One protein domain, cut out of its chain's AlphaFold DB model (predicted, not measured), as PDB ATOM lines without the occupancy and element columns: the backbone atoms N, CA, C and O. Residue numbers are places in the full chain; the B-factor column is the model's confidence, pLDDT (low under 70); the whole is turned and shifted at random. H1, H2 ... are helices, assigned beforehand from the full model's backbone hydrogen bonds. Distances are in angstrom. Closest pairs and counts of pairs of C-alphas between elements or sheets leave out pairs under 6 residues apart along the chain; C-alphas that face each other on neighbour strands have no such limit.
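What this domain is: This is residues 187 to 216, 451 to 458 and 466 to 532 of the 587 residues of the protein "Helitron_like_N domain-containing protein" of Amphibalanus amphitrite (UniProt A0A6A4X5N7). A loop-rich body, residues 187 to 216 with H1 and H2, has the long helix H3 along one side; H3 leads out to H4, an angled arm in which residues 521 to 532 stick out. The printed part has 105 residues with four named helices, H1 to H4 in order, and no named strand: all helix, loose, radius of gyration of the C-alphas 17.8 A, spans 56 by 30 by 28 A.

How they stand to each other: Residues 190 to 191 pair with 198 to 199, antiparallel. H1, residues 469 to 476, touches H3, residues 491 to 515, with 498 to 505 of H3 alone, opposite ways at a shallow tilt of 26 degrees; the closest C-alphas, Ala 469 and Val 505, are 5.9 A apart. H2, residues 486 to 489, is close to H3 but not clearly touching, closest C-alphas Leu 488 and Leu 494, 6.5 A. H4, residues 517 to 532, is likewise close to H3 but not clearly touching, closest C-alphas Leu 513 and Ile 520, 7.6 A, the same way at a steep tilt of 63 degrees. Every O i to N i+4 pair is within hydrogen-bond range in H1 and H3, 11 of 12 in H4; H2 is too short.

Where its parts are: H1 begins at C-alpha 469 (183.338, 212.438, 167.759). H3 is 36.5 A long; H4, 22.5 A, ends at C-alpha 532 (204.368, 183.317, 152.785).

The domain as a whole: Residues 217 to 450 and 459 to 465 are cut out, with C-alpha gaps of 13.3 A and 14.3 A. No link is long. Residues 458 and 521 to 532 have pLDDT under 70.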
ATOM      1  N   ASP A 187     161.149 211.911 151.220       89.81
ATOM      2  CA  ASP A 187     160.858 212.680 152.427       89.81
ATOM      3  C   ASP A 187     161.682 212.181 153.616       89.81
ATOM      4  O   ASP A 187     162.143 211.043 153.664       89.81
ATOM      5  N   ARG A 188     161.906 213.060 154.594       89.62
ATOM      6  CA  ARG A 188     162.635 212.730 155.822       89.62
ATOM      7  C   ARG A 188     161.645 212.394 156.934       89.62
ATOM      8  O   ARG A 188     161.499 213.154 157.891       89.62
ATOM      9  N   ASP A 189     160.935 211.288 156.770       91.44
ATOM     10  CA  ASP A 189     159.816 210.847 157.613       91.44
ATOM     11  C   ASP A 189     160.096 209.528 158.357       91.44
ATOM     12  O   ASP A 189     159.394 209.172 159.307       91.44
ATOM     13  N   ARG A 190     161.166 208.815 157.991       92.19
ATOM     14  CA  ARG A 190     161.536 207.548 158.619       92.19
ATOM     15  C   ARG A 190     162.097 207.776 160.022       92.19
ATOM     16  O   ARG A 190     163.286 208.037 160.201       92.19
ATOM     17  N   GLY A 191     161.253 207.613 161.035       93.69
ATOM     18  CA  GLY A 191     161.652 207.695 162.438       93.69
ATOM     19  C   GLY A 191     162.580 206.554 162.877       93.69
ATOM     20  O   GLY A 191     162.312 205.371 162.655       93.69
ATOM     21  N   CYS A 192     163.674 206.894 163.554       94.19
ATOM     22  CA  CYS A 192     164.532 205.931 164.234       94.19
ATOM     23  C   CYS A 192     163.833 205.371 165.480       94.19
ATOM     24  O   CYS A 192     163.521 206.119 166.404       94.19
ATOM     25  N   GLN A 193     163.707 204.046 165.564       92.88
ATOM     26  CA  GLN A 193     163.057 203.351 166.685       92.88
ATOM     27  C   GLN A 193     163.767 203.536 168.041       92.88
ATOM     28  O   GLN A 193     163.153 203.340 169.080       92.88
ATOM     29  N   HIS A 194     165.050 203.915 168.049       92.25
ATOM     30  CA  HIS A 194     165.826 204.058 169.287       92.25
ATOM     31  C   HIS A 194     165.883 205.489 169.830       92.25
ATOM     32  O   HIS A 194     165.975 205.678 171.038       92.25
ATOM     33  N   CYS A 195     165.918 206.494 168.949       91.69
ATOM     34  CA  CYS A 195     166.167 207.884 169.356       91.69
ATOM     35  C   CYS A 195     165.211 208.909 168.735       91.69
ATOM     36  O   CYS A 195     165.425 210.102 168.926       91.69
ATOM     37  N   GLY A 196     164.218 208.477 167.952       92.81
ATOM     38  CA  GLY A 196     163.213 209.359 167.346       92.81
ATOM     39  C   GLY A 196     163.727 210.287 166.239       92.81
ATOM     40  O   GLY A 196     162.977 211.132 165.762       92.81
ATOM     41  N   ALA A 197     164.992 210.158 165.822       94.94
ATOM     42  CA  ALA A 197     165.550 210.940 164.720       94.94
ATOM     43  C   ALA A 197     164.839 210.631 163.399       94.94
ATOM     44  O   ALA A 197     164.635 209.460 163.078       94.94
ATOM     45  N   LEU A 198     164.520 211.667 162.627       94.50
ATOM     46  CA  LEU A 198     163.963 211.536 161.283       94.50
ATOM     47  C   LEU A 198     165.088 211.300 160.269       94.50
ATOM     48  O   LEU A 198     166.007 212.112 160.174       94.50
ATOM     49  N   LEU A 199     165.005 210.203 159.523       93.56
ATOM     50  CA  LEU A 199     165.986 209.779 158.523       93.56
ATOM     51  C   LEU A 199     165.378 209.812 157.119       93.56
ATOM     52  O   LEU A 199     164.165 209.665 156.953       93.56
ATOM     53  N   TRP A 200     166.226 209.943 156.103       92.81
ATOM     54  CA  TRP A 200     165.819 209.701 154.715       92.81
ATOM     55  C   TRP A 200     165.761 208.191 154.404       92.81
ATOM     56  O   TRP A 200     166.505 207.407 155.005       92.81
ATOM     57  N   PRO A 201     164.946 207.744 153.428       90.12
ATOM     58  CA  PRO A 201     164.819 206.334 153.052       90.12
ATOM     59  C   PRO A 201     166.152 205.639 152.742       90.12
ATOM     60  O   PRO A 201     166.370 204.500 153.156       90.12
ATOM     61  N   ALA A 202     167.062 206.343 152.059       89.06
ATOM     62  CA  ALA A 202     168.378 205.834 151.671       89.06
ATOM     63  C   ALA A 202     169.424 205.857 152.806       89.06
ATOM     64  O   ALA A 202     170.530 205.330 152.643       89.06
ATOM     65  N   GLU A 203     169.120 206.463 153.957       91.69
ATOM     66  CA  GLU A 203     170.044 206.501 155.085       91.69
ATOM     67  C   GLU A 203     170.066 205.189 155.867       91.69
ATOM     68  O   GLU A 203     169.077 204.467 156.023       91.69
ATOM     69  N   ARG A 204     171.241 204.888 156.423       91.12
ATOM     70  CA  ARG A 204     171.416 203.722 157.285       91.12
ATOM     71  C   ARG A 204     170.693 203.954 158.618       91.12
ATOM     72  O   ARG A 204     170.936 204.984 159.244       91.12
ATOM     73  N   PRO A 205     169.930 202.975 159.145       87.31
ATOM     74  CA  PRO A 205     169.230 203.113 160.432       87.31
ATOM     75  C   PRO A 205     170.144 203.433 161.624       87.31
ATOM     76  O   PRO A 205     169.710 203.990 162.628       87.31
ATOM     77  N   SER A 206     171.429 203.081 161.521       90.31
ATOM     78  CA  SER A 206     172.443 203.325 162.545       90.31
ATOM     79  C   SER A 206     173.099 204.710 162.471       90.31
ATOM     80  O   SER A 206     173.917 205.017 163.336       90.31
ATOM     81  N   LEU A 207     172.760 205.555 161.491       92.56
ATOM     82  CA  LEU A 207     173.406 206.856 161.282       92.56
ATOM     83  C   LEU A 207     173.256 207.794 162.492       92.56
ATOM     84  O   LEU A 207     174.231 208.406 162.913       92.56
ATOM     85  N   CYS A 208     172.057 207.882 163.068       93.69
ATOM     86  CA  CYS A 208     171.719 208.864 164.103       93.69
ATOM     87  C   CYS A 208     172.198 208.506 165.518       93.69
ATOM     88  O   CYS A 208     172.587 209.384 166.277       93.69
ATOM     89  N   CYS A 209     172.150 207.232 165.906       93.31
ATOM     90  CA  CYS A 209     172.436 206.809 167.284       93.31
ATOM     91  C   CYS A 209     173.256 205.516 167.372       93.31
ATOM     92  O   CYS A 209     173.348 204.911 168.441       93.31
ATOM     93  N   ALA A 210     173.829 205.061 166.253       92.88
ATOM     94  CA  ALA A 210     174.537 203.785 166.159       92.88
ATOM     95  C   ALA A 210     173.708 202.597 166.690       92.88
ATOM     96  O   ALA A 210     174.234 201.759 167.420       92.88
ATOM     97  N   ALA A 211     172.423 202.541 166.306       91.38
ATOM     98  CA  ALA A 211     171.443 201.547 166.763       91.38
ATOM     99  C   ALA A 211     171.241 201.560 168.293       91.38
ATOM    100  O   ALA A 211     171.439 200.559 168.972       91.38
ATOM    101  N   GLY A 212     170.922 202.736 168.844       91.06
ATOM    102  CA  GLY A 212     170.608 202.930 170.267       91.06
ATOM    103  C   GLY A 212     171.812 203.035 171.206       91.06
ATOM    104  O   GLY A 212     171.644 203.361 172.377       91.06
ATOM    105  N   LYS A 213     173.036 202.830 170.709       92.00
ATOM    106  CA  LYS A 213     174.268 202.900 171.515       92.00
ATOM    107  C   LYS A 213     174.615 204.318 171.957       92.00
ATOM    108  O   LYS A 213     175.308 204.498 172.950       92.00
ATOM    109  N   VAL A 214     174.181 205.331 171.215       94.06
ATOM    110  CA  VAL A 214     174.455 206.738 171.521       94.06
ATOM    111  C   VAL A 214     173.174 207.377 172.034       94.06
ATOM    112  O   VAL A 214     172.216 207.530 171.278       94.06
ATOM    113  N   ARG A 215     173.180 207.772 173.309       90.81
ATOM    114  CA  ARG A 215     172.091 208.506 173.957       90.81
ATOM    115  C   ARG A 215     172.677 209.738 174.631       90.81
ATOM    116  O   ARG A 215     173.306 209.623 175.677       90.81
ATOM    117  N   LEU A 216     172.514 210.890 173.991       92.19
ATOM    118  CA  LEU A 216     172.982 212.178 174.504       92.19
ATOM    119  C   LEU A 216     171.800 212.954 175.082       92.19
ATOM    120  O   LEU A 216     170.696 212.866 174.546       92.19
ATOM    121  N   PRO A 451     185.930 212.700 175.520       89.31
ATOM    122  CA  PRO A 451     186.201 211.262 175.493       89.31
ATOM    123  C   PRO A 451     185.527 210.426 176.583       89.31
ATOM    124  O   PRO A 451     185.636 209.202 176.524       89.31
ATOM    125  N   GLU A 452     184.930 211.038 177.601       87.81
ATOM    126  CA  GLU A 452     184.296 210.317 178.712       87.81
ATOM    127  C   GLU A 452     182.824 210.001 178.442       87.81
ATOM    128  O   GLU A 452     182.232 209.187 179.146       87.81
ATOM    129  N   LEU A 453     182.247 210.566 177.373       91.12
ATOM    130  CA  LEU A 453     180.926 210.171 176.899       91.12
ATOM    131  C   LEU A 453     180.928 208.672 176.579       91.12
ATOM    132  O   LEU A 453     181.638 208.215 175.680       91.12
ATOM    133  N   ALA A 454     180.120 207.904 177.305       91.19
ATOM    134  CA  ALA A 454     180.024 206.458 177.162       91.19
ATOM    135  C   ALA A 454     178.819 206.053 176.301       91.19
ATOM    136  O   ALA A 454     177.744 206.651 176.368       91.19
ATOM    137  N   GLN A 455     178.999 205.016 175.485       91.69
ATOM    138  CA  GLN A 455     177.890 204.356 174.805       91.69
ATOM    139  C   GLN A 455     177.024 203.603 175.821       91.69
ATOM    140  O   GLN A 455     177.535 203.019 176.779       91.69
ATOM    141  N   GLN A 456     175.718 203.575 175.566       85.19
ATOM    142  CA  GLN A 456     174.773 202.712 176.265       85.19
ATOM    143  C   GLN A 456     175.140 201.242 176.024       85.19
ATOM    144  O   GLN A 456     175.528 200.866 174.913       85.19
ATOM    145  N   ARG A 457     175.013 200.417 177.067       77.06
ATOM    146  CA  ARG A 457     175.239 198.968 177.013       77.06
ATOM    147  C   ARG A 457     173.884 198.260 176.976       77.06
ATOM    148  O   ARG A 457     173.205 198.282 177.996       77.06
ATOM    149  N   PRO A 458     173.488 197.646 175.848       62.69
ATOM    150  CA  PRO A 458     172.229 196.908 175.773       62.69
ATOM    151  C   PRO A 458     172.194 195.705 176.728       62.69
ATOM    152  O   PRO A 458     171.187 195.498 177.390       62.69
ATOM    153  N   ARG A 466     183.571 204.312 174.288       91.94
ATOM    154  CA  ARG A 466     183.388 205.763 174.221       91.94
ATOM    155  C   ARG A 466     182.531 206.122 173.005       91.94
ATOM    156  O   ARG A 466     182.611 205.471 171.957       91.94
ATOM    157  N   VAL A 467     181.713 207.160 173.123       94.31
ATOM    158  CA  VAL A 467     181.058 207.803 171.983       94.31
ATOM    159  C   VAL A 467     182.149 208.502 171.180       94.31
ATOM    160  O   VAL A 467     182.876 209.342 171.699       94.31
ATOM    161  N   THR A 468     182.295 208.151 169.908       94.56
ATOM    162  CA  THR A 468     183.272 208.806 169.023       94.56
ATOM    163  C   THR A 468     182.799 210.205 168.619       94.56
ATOM    164  O   THR A 468     181.594 210.458 168.586       94.56
ATOM    165  N   ALA A 469     183.716 211.102 168.236       94.12
ATOM    166  CA  ALA A 469     183.338 212.438 167.759       94.12
ATOM    167  C   ALA A 469     182.385 212.377 166.549       94.12
ATOM    168  O   ALA A 469     181.459 213.178 166.446       94.12
ATOM    169  N   LEU A 470     182.549 211.372 165.676       95.19
ATOM    170  CA  LEU A 470     181.650 211.138 164.545       95.19
ATOM    171  C   LEU A 470     180.245 210.748 165.010       95.19
ATOM    172  O   LEU A 470     179.266 211.280 164.503       95.19
ATOM    173  N   GLN A 471     180.141 209.830 165.971       95.75
ATOM    174  CA  GLN A 471     178.855 209.422 166.538       95.75
ATOM    175  C   GLN A 471     178.151 210.580 167.248       95.75
ATOM    176  O   GLN A 471     176.939 210.721 167.122       95.75
ATOM    177  N   TYR A 472     178.903 211.420 167.961       96.12
ATOM    178  CA  TYR A 472     178.369 212.621 168.594       96.12
ATOM    179  C   TYR A 472     177.832 213.615 167.565       96.12
ATOM    180  O   TYR A 472     176.674 214.023 167.656       96.12
ATOM    181  N   ALA A 473     178.634 213.954 166.550       95.69
ATOM    182  CA  ALA A 473     178.219 214.867 165.489       95.69
ATOM    183  C   ALA A 473     177.007 214.315 164.725       95.69
ATOM    184  O   ALA A 473     176.018 215.021 164.547       95.69
ATOM    185  N   ALA A 474     177.033 213.032 164.357       95.25
ATOM    186  CA  ALA A 474     175.918 212.375 163.686       95.25
ATOM    187  C   ALA A 474     174.651 212.347 164.552       95.25
ATOM    188  O   ALA A 474     173.562 212.474 164.012       95.25
ATOM    189  N   HIS A 475     174.757 212.243 165.879       95.31
ATOM    190  CA  HIS A 475     173.594 212.349 166.761       95.31
ATOM    191  C   HIS A 475     173.043 213.777 166.831       95.31
ATOM    192  O   HIS A 475     171.825 213.957 166.762       95.31
ATOM    193  N   ARG A 476     173.918 214.781 166.979       94.88
ATOM    194  CA  ARG A 476     173.548 216.203 167.106       94.88
ATOM    195  C   ARG A 476     172.963 216.792 165.819       94.88
ATOM    196  O   ARG A 476     172.106 217.658 165.903       94.88
ATOM    197  N   LEU A 477     173.383 216.311 164.650       94.56
ATOM    198  CA  LEU A 477     172.940 216.828 163.348       94.56
ATOM    199  C   LEU A 477     171.595 216.266 162.863       94.56
ATOM    200  O   LEU A 477     171.148 216.607 161.771       94.56
ATOM    201  N   GLN A 478     170.946 215.412 163.656       92.88
ATOM    202  CA  GLN A 478     169.684 214.784 163.277       92.88
ATOM    203  C   GLN A 478     168.495 215.509 163.890       92.88
ATOM    204  O   GLN A 478     168.486 215.802 165.085       92.88
ATOM    205  N   THR A 479     167.471 215.761 163.075       92.75
ATOM    206  CA  THR A 479     166.228 216.377 163.547       92.75
ATOM    207  C   THR A 479     165.410 215.364 164.334       92.75
ATOM    208  O   THR A 479     165.156 214.255 163.861       92.75
ATOM    209  N   ARG A 480     164.969 215.768 165.524       93.50
ATOM    210  CA  ARG A 480     164.029 215.031 166.367       93.50
ATOM    211  C   ARG A 480     162.846 215.954 166.648       93.50
ATOM    212  O   ARG A 480     163.096 217.071 167.082       93.50
ATOM    213  N   PRO A 481     161.589 215.528 166.427       91.06
ATOM    214  CA  PRO A 481     160.423 216.402 166.598       91.06
ATOM    215  C   PRO A 481     160.258 217.012 167.999       91.06
ATOM    216  O   PRO A 481     159.601 218.034 168.141       91.06
ATOM    217  N   VAL A 482     160.827 216.371 169.024       89.06
ATOM    218  CA  VAL A 482     160.722 216.789 170.433       89.06
ATOM    219  C   VAL A 482     161.844 217.756 170.839       89.06
ATOM    220  O   VAL A 482     161.694 218.490 171.812       89.06
ATOM    221  N   ASP A 483     162.955 217.769 170.101       91.62
ATOM    222  CA  ASP A 483     164.125 218.583 170.432       91.62
ATOM    223  C   ASP A 483     164.029 219.968 169.776       91.62
ATOM    224  O   ASP A 483     163.406 220.141 168.727       91.62
ATOM    225  N   ASP A 484     164.705 220.958 170.361       92.69
ATOM    226  CA  ASP A 484     164.865 222.255 169.713       92.69
ATOM    227  C   ASP A 484     165.796 222.157 168.491       92.69
ATOM    228  O   ASP A 484     166.854 221.523 168.528       92.69
ATOM    229  N   ASP A 485     165.409 222.801 167.389       92.69
ATOM    230  CA  ASP A 485     166.104 222.721 166.107       92.69
ATOM    231  C   ASP A 485     166.991 223.945 165.809       92.69
ATOM    232  O   ASP A 485     167.499 224.068 164.690       92.69
ATOM    233  N   SER A 486     167.258 224.819 166.792       93.94
ATOM    234  CA  SER A 486     168.069 226.037 166.602       93.94
ATOM    235  C   SER A 486     169.462 225.747 166.042       93.94
ATOM    236  O   SER A 486     169.931 226.474 165.165       93.94
ATOM    237  N   LEU A 487     170.101 224.639 166.456       94.62
ATOM    238  CA  LEU A 487     171.373 224.185 165.873       94.62
ATOM    239  C   LEU A 487     171.253 224.004 164.351       94.62
ATOM    240  O   LEU A 487     172.119 224.447 163.598       94.62
ATOM    241  N   LEU A 488     170.163 223.386 163.889       94.75
ATOM    242  CA  LEU A 488     169.911 223.103 162.475       94.75
ATOM    243  C   LEU A 488     169.448 224.349 161.701       94.75
ATOM    244  O   LEU A 488     169.641 224.434 160.487       94.75
ATOM    245  N   ARG A 489     168.901 225.347 162.400       94.94
ATOM    246  CA  ARG A 489     168.543 226.662 161.849       94.94
ATOM    247  C   ARG A 489     169.726 227.620 161.747       94.94
ATOM    248  O   ARG A 489     169.578 228.697 161.174       94.94
ATOM    249  N   ALA A 490     170.915 227.235 162.215       95.56
ATOM    250  CA  ALA A 490     172.047 228.148 162.334       95.56
ATOM    251  C   ALA A 490     172.750 228.550 161.020       95.56
ATOM    252  O   ALA A 490     173.842 229.125 161.031       95.56
ATOM    253  N   CYS A 491     172.137 228.285 159.863       95.44
ATOM    254  CA  CYS A 491     172.581 228.712 158.533       95.44
ATOM    255  C   CYS A 491     174.091 228.491 158.291       95.44
ATOM    256  O   CYS A 491     174.588 227.367 158.332       95.44
ATOM    257  N   ARG A 492     174.850 229.563 158.021       95.69
ATOM    258  CA  ARG A 492     176.296 229.475 157.761       95.69
ATOM    259  C   ARG A 492     177.105 229.067 158.996       95.69
ATOM    260  O   ARG A 492     178.190 228.523 158.821       95.69
ATOM    261  N   LEU A 493     176.602 229.304 160.210       96.69
ATOM    262  CA  LEU A 493     177.263 228.850 161.437       96.69
ATOM    263  C   LEU A 493     177.143 227.329 161.598       96.69
ATOM    264  O   LEU A 493     178.114 226.691 161.986       96.69
ATOM    265  N   LEU A 494     176.012 226.731 161.198       97.06
ATOM    266  CA  LEU A 494     175.882 225.269 161.115       97.06
ATOM    267  C   LEU A 494     176.892 224.674 160.124       97.06
ATOM    268  O   LEU A 494     177.517 223.659 160.414       97.06
ATOM    269  N   GLN A 495     177.079 225.303 158.960       95.25
ATOM    270  CA  GLN A 495     178.066 224.839 157.975       95.25
ATOM    271  C   GLN A 495     179.485 224.849 158.557       95.25
ATOM    272  O   GLN A 495     180.231 223.887 158.383       95.25
ATOM    273  N   GLU A 496     179.840 225.909 159.284       92.62
ATOM    274  CA  GLU A 496     181.112 226.005 160.002       92.62
ATOM    275  C   GLU A 496     181.242 224.918 161.076       92.62
ATOM    276  O   GLU A 496     182.247 224.207 161.095       92.62
ATOM    277  N   PHE A 497     180.201 224.704 161.886       94.38
ATOM    278  CA  PHE A 497     180.138 223.618 162.867       94.38
ATOM    279  C   PHE A 497     180.362 222.241 162.226       94.38
ATOM    280  O   PHE A 497     181.193 221.469 162.706       94.38
ATOM    281  N   CYS A 498     179.700 221.939 161.106       95.00
ATOM    282  CA  CYS A 498     179.867 220.678 160.377       95.00
ATOM    283  C   CYS A 498     181.297 220.493 159.848       95.00
ATOM    284  O   CYS A 498     181.888 219.428 160.034       95.00
ATOM    285  N   CYS A 499     181.871 221.524 159.220       90.62
ATOM    286  CA  CYS A 499     183.251 221.488 158.729       90.62
ATOM    287  C   CYS A 499     184.250 221.253 159.870       90.62
ATOM    288  O   CYS A 499     185.189 220.469 159.724       90.62
ATOM    289  N   MET A 500     184.029 221.887 161.022       88.19
ATOM    290  CA  MET A 500     184.883 221.730 162.199       88.19
ATOM    291  C   MET A 500     184.738 220.354 162.844       88.19
ATOM    292  O   MET A 500     185.744 219.724 163.171       88.19
ATOM    293  N   ALA A 501     183.512 219.845 162.970       91.94
ATOM    294  CA  ALA A 501     183.261 218.488 163.442       91.94
ATOM    295  C   ALA A 501     183.955 217.454 162.543       91.94
ATOM    296  O   ALA A 501     184.598 216.533 163.047       91.94
ATOM    297  N   PHE A 502     183.899 217.637 161.220       91.06
ATOM    298  CA  PHE A 502     184.610 216.786 160.267       91.06
ATOM    299  C   PHE A 502     186.132 216.860 160.450       91.06
ATOM    300  O   PHE A 502     186.776 215.824 160.616       91.06
ATOM    301  N   ALA A 503     186.709 218.066 160.491       86.81
ATOM    302  CA  ALA A 503     188.150 218.255 160.682       86.81
ATOM    303  C   ALA A 503     188.658 217.610 161.983       86.81
ATOM    304  O   ALA A 503     189.728 216.997 162.006       86.81
ATOM    305  N   ARG A 504     187.869 217.688 163.059       87.88
ATOM    306  CA  ARG A 504     188.161 217.030 164.338       87.88
ATOM    307  C   ARG A 504     188.109 215.506 164.236       87.88
ATOM    308  O   ARG A 504     189.002 214.832 164.743       87.88
ATOM    309  N   VAL A 505     187.100 214.945 163.563       91.12
ATOM    310  CA  VAL A 505     187.016 213.493 163.314       91.12
ATOM    311  C   VAL A 505     188.244 213.005 162.546       91.12
ATOM    312  O   VAL A 505     188.853 212.010 162.938       91.12
ATOM    313  N   GLU A 506     188.640 213.717 161.493       88.38
ATOM    314  CA  GLU A 506     189.838 213.382 160.717       88.38
ATOM    315  C   GLU A 506     191.110 213.499 161.556       88.38
ATOM    316  O   GLU A 506     191.950 212.600 161.548       88.38
ATOM    317  N   THR A 507     191.221 214.545 162.371       84.69
ATOM    318  CA  THR A 507     192.364 214.728 163.268       84.69
ATOM    319  C   THR A 507     192.484 213.580 164.276       84.69
ATOM    320  O   THR A 507     193.579 213.052 164.482       84.69
ATOM    321  N   GLN A 508     191.371 213.111 164.847       85.31
ATOM    322  CA  GLN A 508     191.357 211.944 165.736       85.31
ATOM    323  C   GLN A 508     191.759 210.651 165.020       85.31
ATOM    324  O   GLN A 508     192.517 209.853 165.574       85.31
ATOM    325  N   ARG A 509     191.296 210.445 163.782       87.56
ATOM    326  CA  ARG A 509     191.700 209.294 162.957       87.56
ATOM    327  C   ARG A 509     193.200 209.316 162.683       87.56
ATOM    328  O   ARG A 509     193.864 208.298 162.869       87.56
ATOM    329  N   LEU A 510     193.745 210.468 162.303       85.06
ATOM    330  CA  LEU A 510     195.178 210.642 162.059       85.06
ATOM    331  C   LEU A 510     196.006 210.412 163.327       85.06
ATOM    332  O   LEU A 510     197.027 209.728 163.270       85.06
ATOM    333  N   LEU A 511     195.552 210.918 164.476       83.88
ATOM    334  CA  LEU A 511     196.198 210.662 165.764       83.88
ATOM    335  C   LEU A 511     196.196 209.178 166.124       83.88
ATOM    336  O   LEU A 511     197.228 208.658 166.544       83.88
ATOM    337  N   PHE A 512     195.074 208.484 165.921       84.69
ATOM    338  CA  PHE A 512     195.006 207.043 166.133       84.69
ATOM    339  C   PHE A 512     196.034 206.316 165.262       84.69
ATOM    340  O   PHE A 512     196.797 205.499 165.779       84.69
ATOM    341  N   LEU A 513     196.106 206.646 163.970       83.94
ATOM    342  CA  LEU A 513     197.092 206.056 163.063       83.94
ATOM    343  C   LEU A 513     198.522 206.335 163.535       83.94
ATOM    344  O   LEU A 513     199.344 205.420 163.547       83.94
ATOM    345  N   ALA A 514     198.824 207.565 163.949       81.62
ATOM    346  CA  ALA A 514     200.149 207.953 164.421       81.62
ATOM    347  C   ALA A 514     200.553 207.225 165.718       81.62
ATOM    348  O   ALA A 514     201.686 206.761 165.833       81.62
ATOM    349  N   MET A 515     199.632 207.081 166.673       84.44
ATOM    350  CA  MET A 515     199.908 206.471 167.981       84.44
ATOM    351  C   MET A 515     199.918 204.938 167.949       84.44
ATOM    352  O   MET A 515     200.634 204.314 168.727       84.44
ATOM    353  N   ASN A 516     199.182 204.315 167.026       83.62
ATOM    354  CA  ASN A 516     199.034 202.856 166.955       83.62
ATOM    355  C   ASN A 516     199.886 202.221 165.848       83.62
ATOM    356  O   ASN A 516     199.624 201.096 165.423       83.62
ATOM    357  N   GLN A 517     200.947 202.904 165.397       82.06
ATOM    358  CA  GLN A 517     201.833 202.417 164.331       82.06
ATOM    359  C   GLN A 517     202.361 200.999 164.574       82.06
ATOM    360  O   GLN A 517     202.491 200.239 163.621       82.06
ATOM    361  N   ARG A 518     202.649 200.614 165.825       80.06
ATOM    362  CA  ARG A 518     203.131 199.258 166.148       80.06
ATOM    363  C   ARG A 518     202.082 198.177 165.868       80.06
ATOM    364  O   ARG A 518     202.435 197.139 165.329       80.06
ATOM    365  N   GLN A 519     200.814 198.441 166.187       77.62
ATOM    366  CA  GLN A 519     199.702 197.517 165.933       77.62
ATOM    367  C   GLN A 519     199.341 197.479 164.445       77.62
ATOM    368  O   GLN A 519     199.194 196.411 163.873       77.62
ATOM    369  N   ILE A 520     199.296 198.639 163.783       73.94
ATOM    370  CA  ILE A 520     198.990 198.730 162.345       73.94
ATOM    371  C   ILE A 520     200.083 198.050 161.506       73.94
ATOM    372  O   ILE A 520     199.807 197.419 160.492       73.94
ATOM    373  N   ARG A 521     201.347 198.133 161.934       68.19
ATOM    374  CA  ARG A 521     202.444 197.396 161.292       68.19
ATOM    375  C   ARG A 521     202.401 195.895 161.572       68.19
ATOM    376  O   ARG A 521     202.969 195.153 160.784       68.19
ATOM    377  N   ALA A 522     201.726 195.444 162.631       59.56
ATOM    378  CA  ALA A 522     201.484 194.021 162.863       59.56
ATOM    379  C   ALA A 522     200.603 193.409 161.764       59.56
ATOM    380  O   ALA A 522     200.927 192.333 161.276       59.56
ATOM    381  N   GLU A 523     199.591 194.137 161.279       58.31
ATOM    382  CA  GLU A 523     198.770 193.710 160.131       58.31
ATOM    383  C   GLU A 523     199.615 193.539 158.851       58.31
ATOM    384  O   GLU A 523     199.407 192.595 158.096       58.31
ATOM    385  N   LEU A 524     200.635 194.385 158.634       58.66
ATOM    386  CA  LEU A 524     201.584 194.226 157.516       58.66
ATOM    387  C   LEU A 524     202.422 192.944 157.635       58.66
ATOM    388  O   LEU A 524     202.707 192.322 156.616       58.66
ATOM    389  N   TYR A 525     202.800 192.540 158.853       55.66
ATOM    390  CA  TYR A 525     203.458 191.248 159.070       55.66
ATOM    391  C   TYR A 525     202.489 190.089 158.878       55.66
ATOM    392  O   TYR A 525     202.893 189.071 158.342       55.66
ATOM    393  N   GLN A 526     201.223 190.249 159.253       56.97
ATOM    394  CA  GLN A 526     200.202 189.223 159.071       56.97
ATOM    395  C   GLN A 526     199.950 188.954 157.587       56.97
ATOM    396  O   GLN A 526     199.985 187.813 157.168       56.97
ATOM    397  N   HIS A 527     199.879 190.001 156.765       58.62
ATOM    398  CA  HIS A 527     199.775 189.853 155.311       58.62
ATOM    399  C   HIS A 527     201.047 189.269 154.683       58.62
ATOM    400  O   HIS A 527     200.973 188.589 153.666       58.62
ATOM    401  N   LEU A 528     202.221 189.546 155.263       56.25
ATOM    402  CA  LEU A 528     203.475 188.928 154.837       56.25
ATOM    403  C   LEU A 528     203.503 187.437 155.203       56.25
ATOM    404  O   LEU A 528     203.936 186.625 154.399       56.25
ATOM    405  N   VAL A 529     203.010 187.084 156.391       59.78
ATOM    406  CA  VAL A 529     202.870 185.704 156.867       59.78
ATOM    407  C   VAL A 529     201.832 184.949 156.038       59.78
ATOM    408  O   VAL A 529     202.111 183.829 155.642       59.78
ATOM    409  N   ASP A 530     200.699 185.566 155.701       62.47
ATOM    410  CA  ASP A 530     199.655 184.978 154.856       62.47
ATOM    411  C   ASP A 530     200.135 184.804 153.405       62.47
ATOM    412  O   ASP A 530     199.858 183.784 152.783       62.47
ATOM    413  N   ALA A 531     200.912 185.756 152.871       61.28
ATOM    414  CA  ALA A 531     201.541 185.617 151.556       61.28
ATOM    415  C   ALA A 531     202.604 184.507 151.551       61.28
ATOM    416  O   ALA A 531     202.644 183.700 150.630       61.28
ATOM    417  N   MET A 532     203.419 184.418 152.608       56.25
ATOM    418  CA  MET A 532     204.368 183.317 152.785       56.25
ATOM    419  C   MET A 532     203.665 181.969 152.991       56.25
ATOM    420  O   MET A 532     204.194 180.948 152.568       56.25
TER     421      MET A 532